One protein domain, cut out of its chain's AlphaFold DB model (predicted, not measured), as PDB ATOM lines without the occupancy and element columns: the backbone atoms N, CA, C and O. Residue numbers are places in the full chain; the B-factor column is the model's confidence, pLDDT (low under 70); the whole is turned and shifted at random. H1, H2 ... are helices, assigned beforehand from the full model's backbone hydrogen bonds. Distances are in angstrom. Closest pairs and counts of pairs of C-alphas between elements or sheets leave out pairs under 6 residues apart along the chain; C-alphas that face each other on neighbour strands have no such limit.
ATOM      1  N   PRO A 258     251.662 177.585 119.870       45.44
ATOM      2  CA  PRO A 258     251.703 178.998 120.278       45.44
ATOM      3  C   PRO A 258     253.127 179.572 120.285       45.44
ATOM      4  O   PRO A 258     253.966 179.175 121.092       45.44
ATOM      5  N   GLY A 259     253.421 180.525 119.396       44.59
ATOM      6  CA  GLY A 259     254.672 181.301 119.431       44.59
ATOM      7  C   GLY A 259     255.955 180.559 119.017       44.59
ATOM      8  O   GLY A 259     257.047 181.042 119.312       44.59
ATOM      9  N   GLY A 260     255.856 179.406 118.343       46.66
ATOM     10  CA  GLY A 260     256.997 178.552 117.983       46.66
ATOM     11  C   GLY A 260     257.144 178.308 116.480       46.66
ATOM     12  O   GLY A 260     256.166 178.331 115.736       46.66
ATOM     13  N   ALA A 261     258.381 178.048 116.045       54.19
ATOM     14  CA  ALA A 261     258.676 177.558 114.700       54.19
ATOM     15  C   ALA A 261     258.080 176.147 114.484       54.19
ATOM     16  O   ALA A 261     257.932 175.403 115.463       54.19
ATOM     17  N   PRO A 262     257.762 175.756 113.233       63.62
ATOM     18  CA  PRO A 262     257.305 174.403 112.914       63.62
ATOM     19  C   PRO A 262     258.262 173.341 113.468       63.62
ATOM     20  O   PRO A 262     259.479 173.500 113.378       63.62
ATOM     21  N   MET A 263     257.720 172.260 114.028       67.06
ATOM     22  CA  MET A 263     258.516 171.144 114.549       67.06
ATOM     23  C   MET A 263     258.441 169.974 113.578       67.06
ATOM     24  O   MET A 263     257.342 169.533 113.254       67.06
ATOM     25  N   GLU A 264     259.589 169.472 113.127       67.56
ATOM     26  CA  GLU A 264     259.661 168.233 112.352       67.56
ATOM     27  C   GLU A 264     258.949 167.106 113.107       67.56
ATOM     28  O   GLU A 264     259.183 166.931 114.298       67.56
ATOM     29  N   VAL A 265     258.075 166.359 112.430       64.75
ATOM     30  CA  VAL A 265     257.427 165.167 112.982       64.75
ATOM     31  C   VAL A 265     258.406 164.005 112.829       64.75
ATOM     32  O   VAL A 265     258.560 163.485 111.712       64.75
ATOM     33  N   PRO A 266     259.078 163.555 113.907       61.19
ATOM     34  CA  PRO A 266     260.108 162.540 113.770       61.19
ATOM     35  C   PRO A 266     259.488 161.253 113.226       61.19
ATOM     36  O   PRO A 266     258.365 160.893 113.592       61.19
ATOM     37  N   PRO A 267     260.188 160.510 112.354       57.00
ATOM     38  CA  PRO A 267     259.608 159.367 111.659       57.00
ATOM     39  C   PRO A 267     259.068 158.278 112.592       57.00
ATOM     40  O   PRO A 267     258.148 157.566 112.191       57.00
ATOM     41  N   ASN A 268     259.598 158.198 113.817       55.59
ATOM     42  CA  ASN A 268     259.262 157.188 114.815       55.59
ATOM     43  C   ASN A 268     258.457 157.733 116.009       55.59
ATOM     44  O   ASN A 268     257.861 156.937 116.738       55.59
ATOM     45  N   GLU A 269     258.387 159.052 116.204       58.00
ATOM     46  CA  GLU A 269     257.669 159.639 117.338       58.00
ATOM     47  C   GLU A 269     256.174 159.759 117.061       58.00
ATOM     48  O   GLU A 269     255.699 159.800 115.922       58.00
ATOM     49  N   SER A 270     255.399 159.704 118.136       62.66
ATOM     50  CA  SER A 270     253.954 159.719 118.039       62.66
ATOM     51  C   SER A 270     253.443 161.159 117.978       62.66
ATOM     52  O   SER A 270     253.825 161.948 118.839       62.66
ATOM     53  N   PRO A 271     252.511 161.512 117.067       65.00
ATOM     54  CA  PRO A 271     251.721 162.743 117.174       65.00
ATOM     55  C   PRO A 271     251.116 162.955 118.571       65.00
ATOM     56  O   PRO A 271     250.895 164.087 118.980       65.00
ATOM     57  N   LEU A 272     250.918 161.873 119.334       69.88
ATOM     58  CA  LEU A 272     250.528 161.899 120.746       69.88
ATOM     59  C   LEU A 272     251.509 162.684 121.629       69.88
ATOM     60  O   LEU A 272     251.068 163.464 122.471       69.88
ATOM     61  N   ASP A 273     252.816 162.472 121.452       75.50
ATOM     62  CA  ASP A 273     253.850 163.140 122.243       75.50
ATOM     63  C   ASP A 273     253.966 164.610 121.837       75.50
ATOM     64  O   ASP A 273     254.145 165.460 122.704       75.50
ATOM     65  N   LEU A 274     253.749 164.926 120.554       76.19
ATOM     66  CA  LEU A 274     253.658 166.307 120.076       76.19
ATOM     67  C   LEU A 274     252.464 167.044 120.697       76.19
ATOM     68  O   LEU A 274     252.634 168.153 121.187       76.19
ATOM     69  N   VAL A 275     251.279 166.426 120.751       76.69
ATOM     70  CA  VAL A 275     250.107 167.018 121.425       76.69
ATOM     71  C   VAL A 275     250.377 167.241 122.913       76.69
ATOM     72  O   VAL A 275     250.147 168.337 123.422       76.69
ATOM     73  N   ALA A 276     250.898 166.227 123.615       83.56
ATOM     74  CA  ALA A 276     251.242 166.346 125.033       83.56
ATOM     75  C   ALA A 276     252.274 167.456 125.284       83.56
ATOM     76  O   ALA A 276     252.125 168.218 126.237       83.56
ATOM     77  N   LEU A 277     253.287 167.560 124.422       83.75
ATOM     78  CA  LEU A 277     254.315 168.589 124.482       83.75
ATOM     79  C   LEU A 277     253.718 169.987 124.293       83.75
ATOM     80  O   LEU A 277     253.994 170.876 125.098       83.75
ATOM     81  N   THR A 278     252.866 170.185 123.282       78.75
ATOM     82  CA  THR A 278     252.225 171.487 123.042       78.75
ATOM     83  C   THR A 278     251.355 171.901 124.233       78.75
ATOM     84  O   THR A 278     251.455 173.036 124.698       78.75
ATOM     85  N   VAL A 279     250.559 170.976 124.785       83.06
ATOM     86  CA  VAL A 279     249.745 171.225 125.989       83.06
ATOM     87  C   VAL A 279     250.627 171.535 127.204       83.06
ATOM     88  O   VAL A 279     250.307 172.425 127.992       83.06
ATOM     89  N   TYR A 280     251.755 170.836 127.362       87.81
ATOM     90  CA  TYR A 280     252.697 171.079 128.456       87.81
ATOM     91  C   TYR A 280     253.290 172.487 128.409       87.81
ATOM     92  O   TYR A 280     253.382 173.162 129.435       87.81
ATOM     93  N   ILE A 281     253.660 172.945 127.217       85.69
ATOM     94  CA  ILE A 281     254.272 174.258 127.024       85.69
ATOM     95  C   ILE A 281     253.277 175.384 127.210       85.69
ATOM     96  O   ILE A 281     253.595 176.340 127.916       85.69
ATOM     97  N   ASP A 282     252.066 175.255 126.668       83.31
ATOM     98  CA  ASP A 282     250.998 176.217 126.948       83.31
ATOM     99  C   ASP A 282     250.738 176.317 128.461       83.31
ATOM    100  O   ASP A 282     250.726 177.415 129.025       83.31
ATOM    101  N   LYS A 283     250.659 175.170 129.150       86.81
ATOM    102  CA  LYS A 283     250.519 175.124 130.608       86.81
ATOM    103  C   LYS A 283     251.662 175.854 131.317       86.81
ATOM    104  O   LYS A 283     251.391 176.656 132.206       86.81
ATOM    105  N   LYS A 284     252.920 175.609 130.941       90.50
ATOM    106  CA  LYS A 284     254.102 176.251 131.547       90.50
ATOM    107  C   LYS A 284     254.121 177.761 131.330       90.50
ATOM    108  O   LYS A 284     254.331 178.508 132.286       90.50
ATOM    109  N   ILE A 285     253.819 178.215 130.113       84.62
ATOM    110  CA  ILE A 285     253.703 179.642 129.794       84.62
ATOM    111  C   ILE A 285     252.634 180.286 130.681       84.62
ATOM    112  O   ILE A 285     252.924 181.252 131.376       84.62
ATOM    113  N   ARG A 286     251.421 179.726 130.732       83.81
ATOM    114  CA  ARG A 286     250.300 180.307 131.495       83.81
ATOM    115  C   ARG A 286     250.475 180.243 133.011       83.81
ATOM    116  O   ARG A 286     249.932 181.079 133.726       83.81
ATOM    117  N   GLN A 287     251.218 179.259 133.513       90.44
ATOM    118  CA  GLN A 287     251.558 179.156 134.935       90.44
ATOM    119  C   GLN A 287     252.673 180.122 135.353       90.44
ATOM    120  O   GLN A 287     252.900 180.296 136.552       90.44
ATOM    121  N   THR A 288     253.354 180.765 134.401       91.94
ATOM    122  CA  THR A 288     254.384 181.754 134.711       91.94
ATOM    123  C   THR A 288     253.734 183.049 135.221       91.94
ATOM    124  O   THR A 288     252.847 183.597 134.560       91.94
ATOM    125  N   PRO A 289     254.141 183.576 136.393       94.62
ATOM    126  CA  PRO A 289     253.600 184.828 136.911       94.62
ATOM    127  C   PRO A 289     253.738 185.973 135.901       94.62
ATOM    128  O   PRO A 289     254.831 186.269 135.430       94.62
ATOM    129  N   GLY A 290     252.622 186.630 135.580       90.19
ATOM    130  CA  GLY A 290     252.606 187.740 134.625       90.19
ATOM    131  C   GLY A 290     252.580 187.334 133.149       90.19
ATOM    132  O   GLY A 290     252.818 188.201 132.310       90.19
ATOM    133  N   TYR A 291     252.252 186.075 132.816       85.31
ATOM    134  CA  TYR A 291     252.259 185.563 131.434       85.31
ATOM    135  C   TYR A 291     251.522 186.444 130.408       85.31
ATOM    136  O   TYR A 291     251.946 186.548 129.256       85.31
ATOM    137  N   GLU A 292     250.445 187.119 130.822       80.75
ATOM    138  CA  GLU A 292     249.650 188.016 129.969       80.75
ATOM    139  C   GLU A 292     250.457 189.205 129.437       80.75
ATOM    140  O   GLU A 292     250.155 189.735 128.372       80.75
ATOM    141  N   LYS A 293     251.507 189.607 130.161       84.19
ATOM    142  CA  LYS A 293     252.386 190.732 129.818       84.19
ATOM    143  C   LYS A 293     253.710 190.286 129.200       84.19
ATOM    144  O   LYS A 293     254.519 191.139 128.848       84.19
ATOM    145  N   MET A 294     253.934 188.977 129.075       81.25
ATOM    146  CA  MET A 294     255.176 188.443 128.529       81.25
ATOM    147  C   MET A 294     255.274 188.684 127.027       81.25
ATOM    148  O   MET A 294     254.315 188.491 126.268       81.25
ATOM    149  N   THR A 295     256.474 189.051 126.605       78.38
ATOM    150  CA  THR A 295     256.886 189.137 125.208       78.38
ATOM    151  C   THR A 295     256.920 187.755 124.553       78.38
ATOM    152  O   THR A 295     256.928 186.714 125.219       78.38
ATOM    153  N   ASP A 296     256.952 187.723 123.220       67.69
ATOM    154  CA  ASP A 296     257.052 186.457 122.486       67.69
ATOM    155  C   ASP A 296     258.409 185.786 122.721       67.69
ATOM    156  O   ASP A 296     258.498 184.563 122.700       67.69
ATOM    157  N   GLU A 297     259.463 186.571 122.952       68.88
ATOM    158  CA  GLU A 297     260.793 186.087 123.319       68.88
ATOM    159  C   GLU A 297     260.784 185.354 124.657       68.88
ATOM    160  O   GLU A 297     261.294 184.238 124.742       68.88
ATOM    161  N   GLU A 298     260.177 185.936 125.689       79.56
ATOM    162  CA  GLU A 298     260.121 185.293 127.002       79.56
ATOM    163  C   GLU A 298     259.240 184.036 126.960       79.56
ATOM    164  O   GLU A 298     259.602 183.000 127.520       79.56
ATOM    165  N   LYS A 299     258.124 184.075 126.218       79.19
ATOM    166  CA  LYS A 299     257.302 182.881 125.962       79.19
ATOM    167  C   LYS A 299     258.088 181.800 125.218       79.19
ATOM    168  O   LYS A 299     257.951 180.625 125.549       79.19
ATOM    169  N   ARG A 300     258.935 182.169 124.247       75.88
ATOM    170  CA  ARG A 300     259.826 181.233 123.538       75.88
ATOM    171  C   ARG A 300     260.886 180.632 124.454       75.88
ATOM    172  O   ARG A 300     261.144 179.438 124.336       75.88
ATOM    173  N   ALA A 301     261.473 181.420 125.353       80.12
ATOM    174  CA  ALA A 301     262.440 180.922 126.330       80.12
ATOM    175  C   ALA A 301     261.800 179.866 127.244       80.12
ATOM    176  O   ALA A 301     262.305 178.749 127.328       80.12
ATOM    177  N   ILE A 302     260.619 180.154 127.801       85.38
ATOM    178  CA  ILE A 302     259.857 179.181 128.603       85.38
ATOM    179  C   ILE A 302     259.486 177.955 127.777       85.38
ATOM    180  O   ILE A 302     259.584 176.829 128.256       85.38
ATOM    181  N   ALA A 303     259.047 178.151 126.532       82.38
ATOM    182  CA  ALA A 303     258.706 177.043 125.654       82.38
ATOM    183  C   ALA A 303     259.911 176.124 125.414       82.38
ATOM    184  O   ALA A 303     259.736 174.910 125.352       82.38
ATOM    185  N   GLN A 304     261.115 176.685 125.285       80.38
ATOM    186  CA  GLN A 304     262.348 175.923 125.118       80.38
ATOM    187  C   GLN A 304     262.708 175.142 126.388       80.38
ATOM    188  O   GLN A 304     262.943 173.940 126.303       80.38
ATOM    189  N   GLU A 305     262.669 175.778 127.559       86.56
ATOM    190  CA  GLU A 305     262.903 175.099 128.842       86.56
ATOM    191  C   GLU A 305     261.896 173.961 129.062       86.56
ATOM    192  O   GLU A 305     262.263 172.822 129.345       86.56
ATOM    193  N   ALA A 306     260.612 174.232 128.829       87.88
ATOM    194  CA  ALA A 306     259.554 173.240 128.965       87.88
ATOM    195  C   ALA A 306     259.688 172.080 127.959       87.88
ATOM    196  O   ALA A 306     259.259 170.968 128.267       87.88
ATOM    197  N   ARG A 307     260.309 172.278 126.784       83.75
ATOM    198  CA  ARG A 307     260.658 171.166 125.875       83.75
ATOM    199  C   ARG A 307     261.690 170.245 126.499       83.75
ATOM    200  O   ARG A 307     261.516 169.030 126.459       83.75
ATOM    201  N   GLU A 308     262.744 170.816 127.063       84.44
ATOM    202  CA  GLU A 308     263.819 170.053 127.693       84.44
ATOM    203  C   GLU A 308     263.294 169.285 128.908       84.44
ATOM    204  O   GLU A 308     263.555 168.091 129.036       84.44
ATOM    205  N   GLU A 309     262.458 169.916 129.734       89.75
ATOM    206  CA  GLU A 309     261.764 169.258 130.845       89.75
ATOM    207  C   GLU A 309     260.843 168.125 130.372       89.75
ATOM    208  O   GLU A 309     260.828 167.042 130.965       89.75
ATOM    209  N   PHE A 310     260.088 168.340 129.289       88.50
ATOM    210  CA  PHE A 310     259.150 167.348 128.764       88.50
ATOM    211  C   PHE A 310     259.838 166.040 128.354       88.50
ATOM    212  O   PHE A 310     259.256 164.962 128.507       88.50
ATOM    213  N   LEU A 311     261.083 166.098 127.868       85.81
ATOM    214  CA  LEU A 311     261.854 164.899 127.519       85.81
ATOM    215  C   LEU A 311     262.041 163.964 128.721       85.81
ATOM    216  O   LEU A 311     262.023 162.746 128.542       85.81
ATOM    217  N   TRP A 312     262.128 164.524 129.929       90.75
ATOM    218  CA  TRP A 312     262.312 163.787 131.179       90.75
ATOM    219  C   TRP A 312     261.007 163.345 131.848       90.75
ATOM    220  O   TRP A 312     261.058 162.575 132.807       90.75
ATOM    221  N   LEU A 313     259.841 163.782 131.353       89.31
ATOM    222  CA  LEU A 313     258.557 163.295 131.861       89.31
ATOM    223  C   LEU A 313     258.368 161.816 131.529       89.31
ATOM    224  O   LEU A 313     258.627 161.363 130.405       89.31
ATOM    225  N   ASP A 314     257.848 161.071 132.500       89.69
ATOM    226  CA  ASP A 314     257.494 159.681 132.275       89.69
ATOM    227  C   ASP A 314     256.275 159.563 131.337       89.69
ATOM    228  O   ASP A 314     255.537 160.514 131.053       89.69
ATOM    229  N   LYS A 315     256.049 158.357 130.813       82.94
ATOM    230  CA  LYS A 315     254.947 158.103 129.877       82.94
ATOM    231  C   LYS A 315     253.568 158.346 130.505       82.94
ATOM    232  O   LYS A 315     252.634 158.694 129.786       82.94
ATOM    233  N   LYS A 316     253.423 158.123 131.812       86.62
ATOM    234  CA  LYS A 316     252.157 158.282 132.533       86.62
ATOM    235  C   LYS A 316     251.813 159.763 132.676       86.62
ATOM    236  O   LYS A 316     250.662 160.120 132.452       86.62
ATOM    237  N   ASP A 317     252.793 160.610 132.956       89.12
ATOM    238  CA  ASP A 317     252.636 162.058 133.079       89.12
ATOM    239  C   ASP A 317     252.332 162.707 131.726       89.12
ATOM    240  O   ASP A 317     251.403 163.511 131.617       89.12
ATOM    241  N   LYS A 318     253.029 162.286 130.661       87.00
ATOM    242  CA  LYS A 318     252.707 162.687 129.279       87.00
ATOM    243  C   LYS A 318     251.276 162.308 128.900       87.00
ATOM    244  O   LYS A 318     250.549 163.092 128.293       87.00
ATOM    245  N   GLU A 319     250.843 161.110 129.284       82.62
ATOM    246  CA  GLU A 319     249.482 160.641 129.038       82.62
ATOM    247  C   GLU A 319     248.446 161.414 129.874       82.62
ATOM    248  O   GLU A 319     247.387 161.759 129.348       82.62
ATOM    249  N   ALA A 320     248.768 161.747 131.127       84.69
ATOM    250  CA  ALA A 320     247.913 162.521 132.021       84.69
ATOM    251  C   ALA A 320     247.689 163.955 131.526       84.69
ATOM    252  O   ALA A 320     246.564 164.437 131.594       84.69
ATOM    253  N   LEU A 321     248.710 164.618 130.969       83.56
ATOM    254  CA  LEU A 321     248.575 165.975 130.419       83.56
ATOM    255  C   LEU A 321     247.466 166.073 129.365       83.56
ATOM    256  O   LEU A 321     246.696 167.030 129.369       83.56
ATOM    257  N   ARG A 322     247.344 165.052 128.512       77.12
ATOM    258  CA  ARG A 322     246.360 165.019 127.419       77.12
ATOM    259  C   ARG A 322     244.943 164.703 127.885       77.12
ATOM    260  O   ARG A 322     243.996 165.180 127.286       77.12
ATOM    261  N   LYS A 323     244.802 163.883 128.931       79.19
ATOM    262  CA  LYS A 323     243.514 163.333 129.397       79.19
ATOM    263  C   LYS A 323     242.795 164.198 130.433       79.19
ATOM    264  O   LYS A 323     241.852 163.739 131.069       79.19
ATOM    265  N   THR A 324     243.272 165.413 130.681       76.75
ATOM    266  CA  THR A 324     242.576 166.340 131.581       76.75
ATOM    267  C   THR A 324     241.557 167.165 130.796       76.75
ATOM    268  O   THR A 324     241.838 167.483 129.643       76.75
ATOM    269  N   PRO A 325     240.444 167.608 131.412       75.62
ATOM    270  CA  PRO A 325     239.523 168.554 130.773       75.62
ATOM    271  C   PRO A 325     240.238 169.807 130.246       75.62
ATOM    272  O   PRO A 325     239.949 170.283 129.155       75.62
ATOM    273  N   LEU A 326     241.244 170.286 130.988       68.88
ATOM    274  CA  LEU A 326     242.110 171.378 130.548       68.88
ATOM    275  C   LEU A 326     242.951 170.986 129.322       68.88
ATOM    276  O   LEU A 326     243.115 171.789 128.418       68.88
ATOM    277  N   GLY A 327     243.489 169.767 129.269       73.25
ATOM    278  CA  GLY A 327     244.231 169.262 128.113       73.25
ATOM    279  C   GLY A 327     243.378 169.186 126.844       73.25
ATOM    280  O   GLY A 327     243.851 169.585 125.785       73.25
ATOM    281  N   GLU A 328     242.122 168.751 126.957       72.62
ATOM    282  CA  GLU A 328     241.156 168.718 125.847       72.62
ATOM    283  C   GLU A 328     240.763 170.129 125.382       72.62
ATOM    284  O   GLU A 328     240.773 170.420 124.183       72.62
ATOM    285  N   GLU A 329     240.479 171.033 126.325       70.69
ATOM    286  CA  GLU A 329     240.204 172.446 126.043       70.69
ATOM    287  C   GLU A 329     241.385 173.102 125.316       70.69
ATOM    288  O   GLU A 329     241.206 173.722 124.264       70.69
ATOM    289  N   ARG A 330     242.610 172.905 125.821       72.75
ATOM    290  CA  ARG A 330     243.820 173.440 125.187       72.75
ATOM    291  C   ARG A 330     244.073 172.805 123.833       72.75
ATOM    292  O   ARG A 330     244.382 173.531 122.898       72.75
ATOM    293  N   ALA A 331     243.899 171.495 123.678       73.75
ATOM    294  CA  ALA A 331     244.023 170.852 122.375       73.75
ATOM    295  C   ALA A 331     243.113 171.529 121.337       73.75
ATOM    296  O   ALA A 331     243.567 171.886 120.250       73.75
ATOM    297  N   LYS A 332     241.865 171.828 121.708       70.56
ATOM    298  CA  LYS A 332     240.929 172.546 120.841       70.56
ATOM    299  C   LYS A 332     241.396 173.966 120.496       70.56
ATOM    300  O   LYS A 332     241.384 174.320 119.320       70.56
ATOM    301  N   GLU A 333     241.830 174.764 121.477       65.38
ATOM    302  CA  GLU A 333     242.366 176.123 121.243       65.38
ATOM    303  C   GLU A 333     243.591 176.125 120.319       65.38
ATOM    304  O   GLU A 333     243.793 177.042 119.525       65.38
ATOM    305  N   LEU A 334     244.405 175.079 120.413       65.38
ATOM    306  CA  LEU A 334     245.652 174.919 119.674       65.38
ATOM    307  C   LEU A 334     245.459 174.376 118.252       65.38
ATOM    308  O   LEU A 334     246.441 174.197 117.524       65.38
ATOM    309  N   GLY A 335     244.216 174.093 117.853       71.88
ATOM    310  CA  GLY A 335     243.909 173.462 116.573       71.88
ATOM    311  C   GLY A 335     244.411 172.016 116.491       71.88
ATOM    312  O   GLY A 335     244.921 171.599 115.451       71.88
TER     313      GLY A 335
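AT A GLANCE: This is residues 258 to 335 of the 580 residues of an uncharacterized protein of Acidobacteria bacterium (UniProt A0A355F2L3). H1 runs through the middle of a small helical body, with H2 crossing it on one side and the short H4 crossing it on the opposite side, while the short H3 packs on H1 with the C-alphas of 273 to 280. Ahead of H1, residues 258 to 270 form a long stretch with no named element. The printed part has 78 residues and is all helix, with H1, H2, H3 and H4 in that order and no named strand. It is compact, with a radius of gyration of the C-alphas of 12.3 A, and spans 35 by 27 by 24 A.

IN THESE COORDINATES: Find C-alpha 271 at (251.721, 162.743, 117.174); from there H1, residues 271 to 287, runs 24.2 A to C-alpha 287 at (251.558, 179.156, 134.935). H2, residues 296 to 312, is 24.8 A long. H3 holds residues 315 to 322 and H4 residues 325 to 333, ending at C-alpha 333 at (242.366, 176.123, 121.243).

HOW THE PARTS SIT: Begin with H1, the hub, which touches three helices. H2 touches it at a steep tilt of 53 degrees, opposite ways; their closest C-alphas, of Ile 281 and Ala 303, are 5.4 A apart. H3 touches H1 residues 273 to 280 alone, closest at the C-alphas of Ala 276 and Arg 322, 5.6 A. H4 touches H1 residues 275 to 282 alone, about perpendicular at 80 degrees, closest at the C-alphas of Val 279 and Gly 327, 6.2 A. H2 and H4 are apart. In H1 and H4 every O i to N i+4 pair is within hydrogen-bond range; in H2 12 of 13 are, in H3 3 of 4.

THE WHOLE: The C-alphas farthest apart, of Asn 268 and Lys 293, are 37.4 A apart. The printed part has no cut; the links H2 to H3 and H3 to H4 are tight, H1 to H2 is short. Look for pLDDT under 70 at residues 258 to 272, 296 to 297, 326 and 333 to 334.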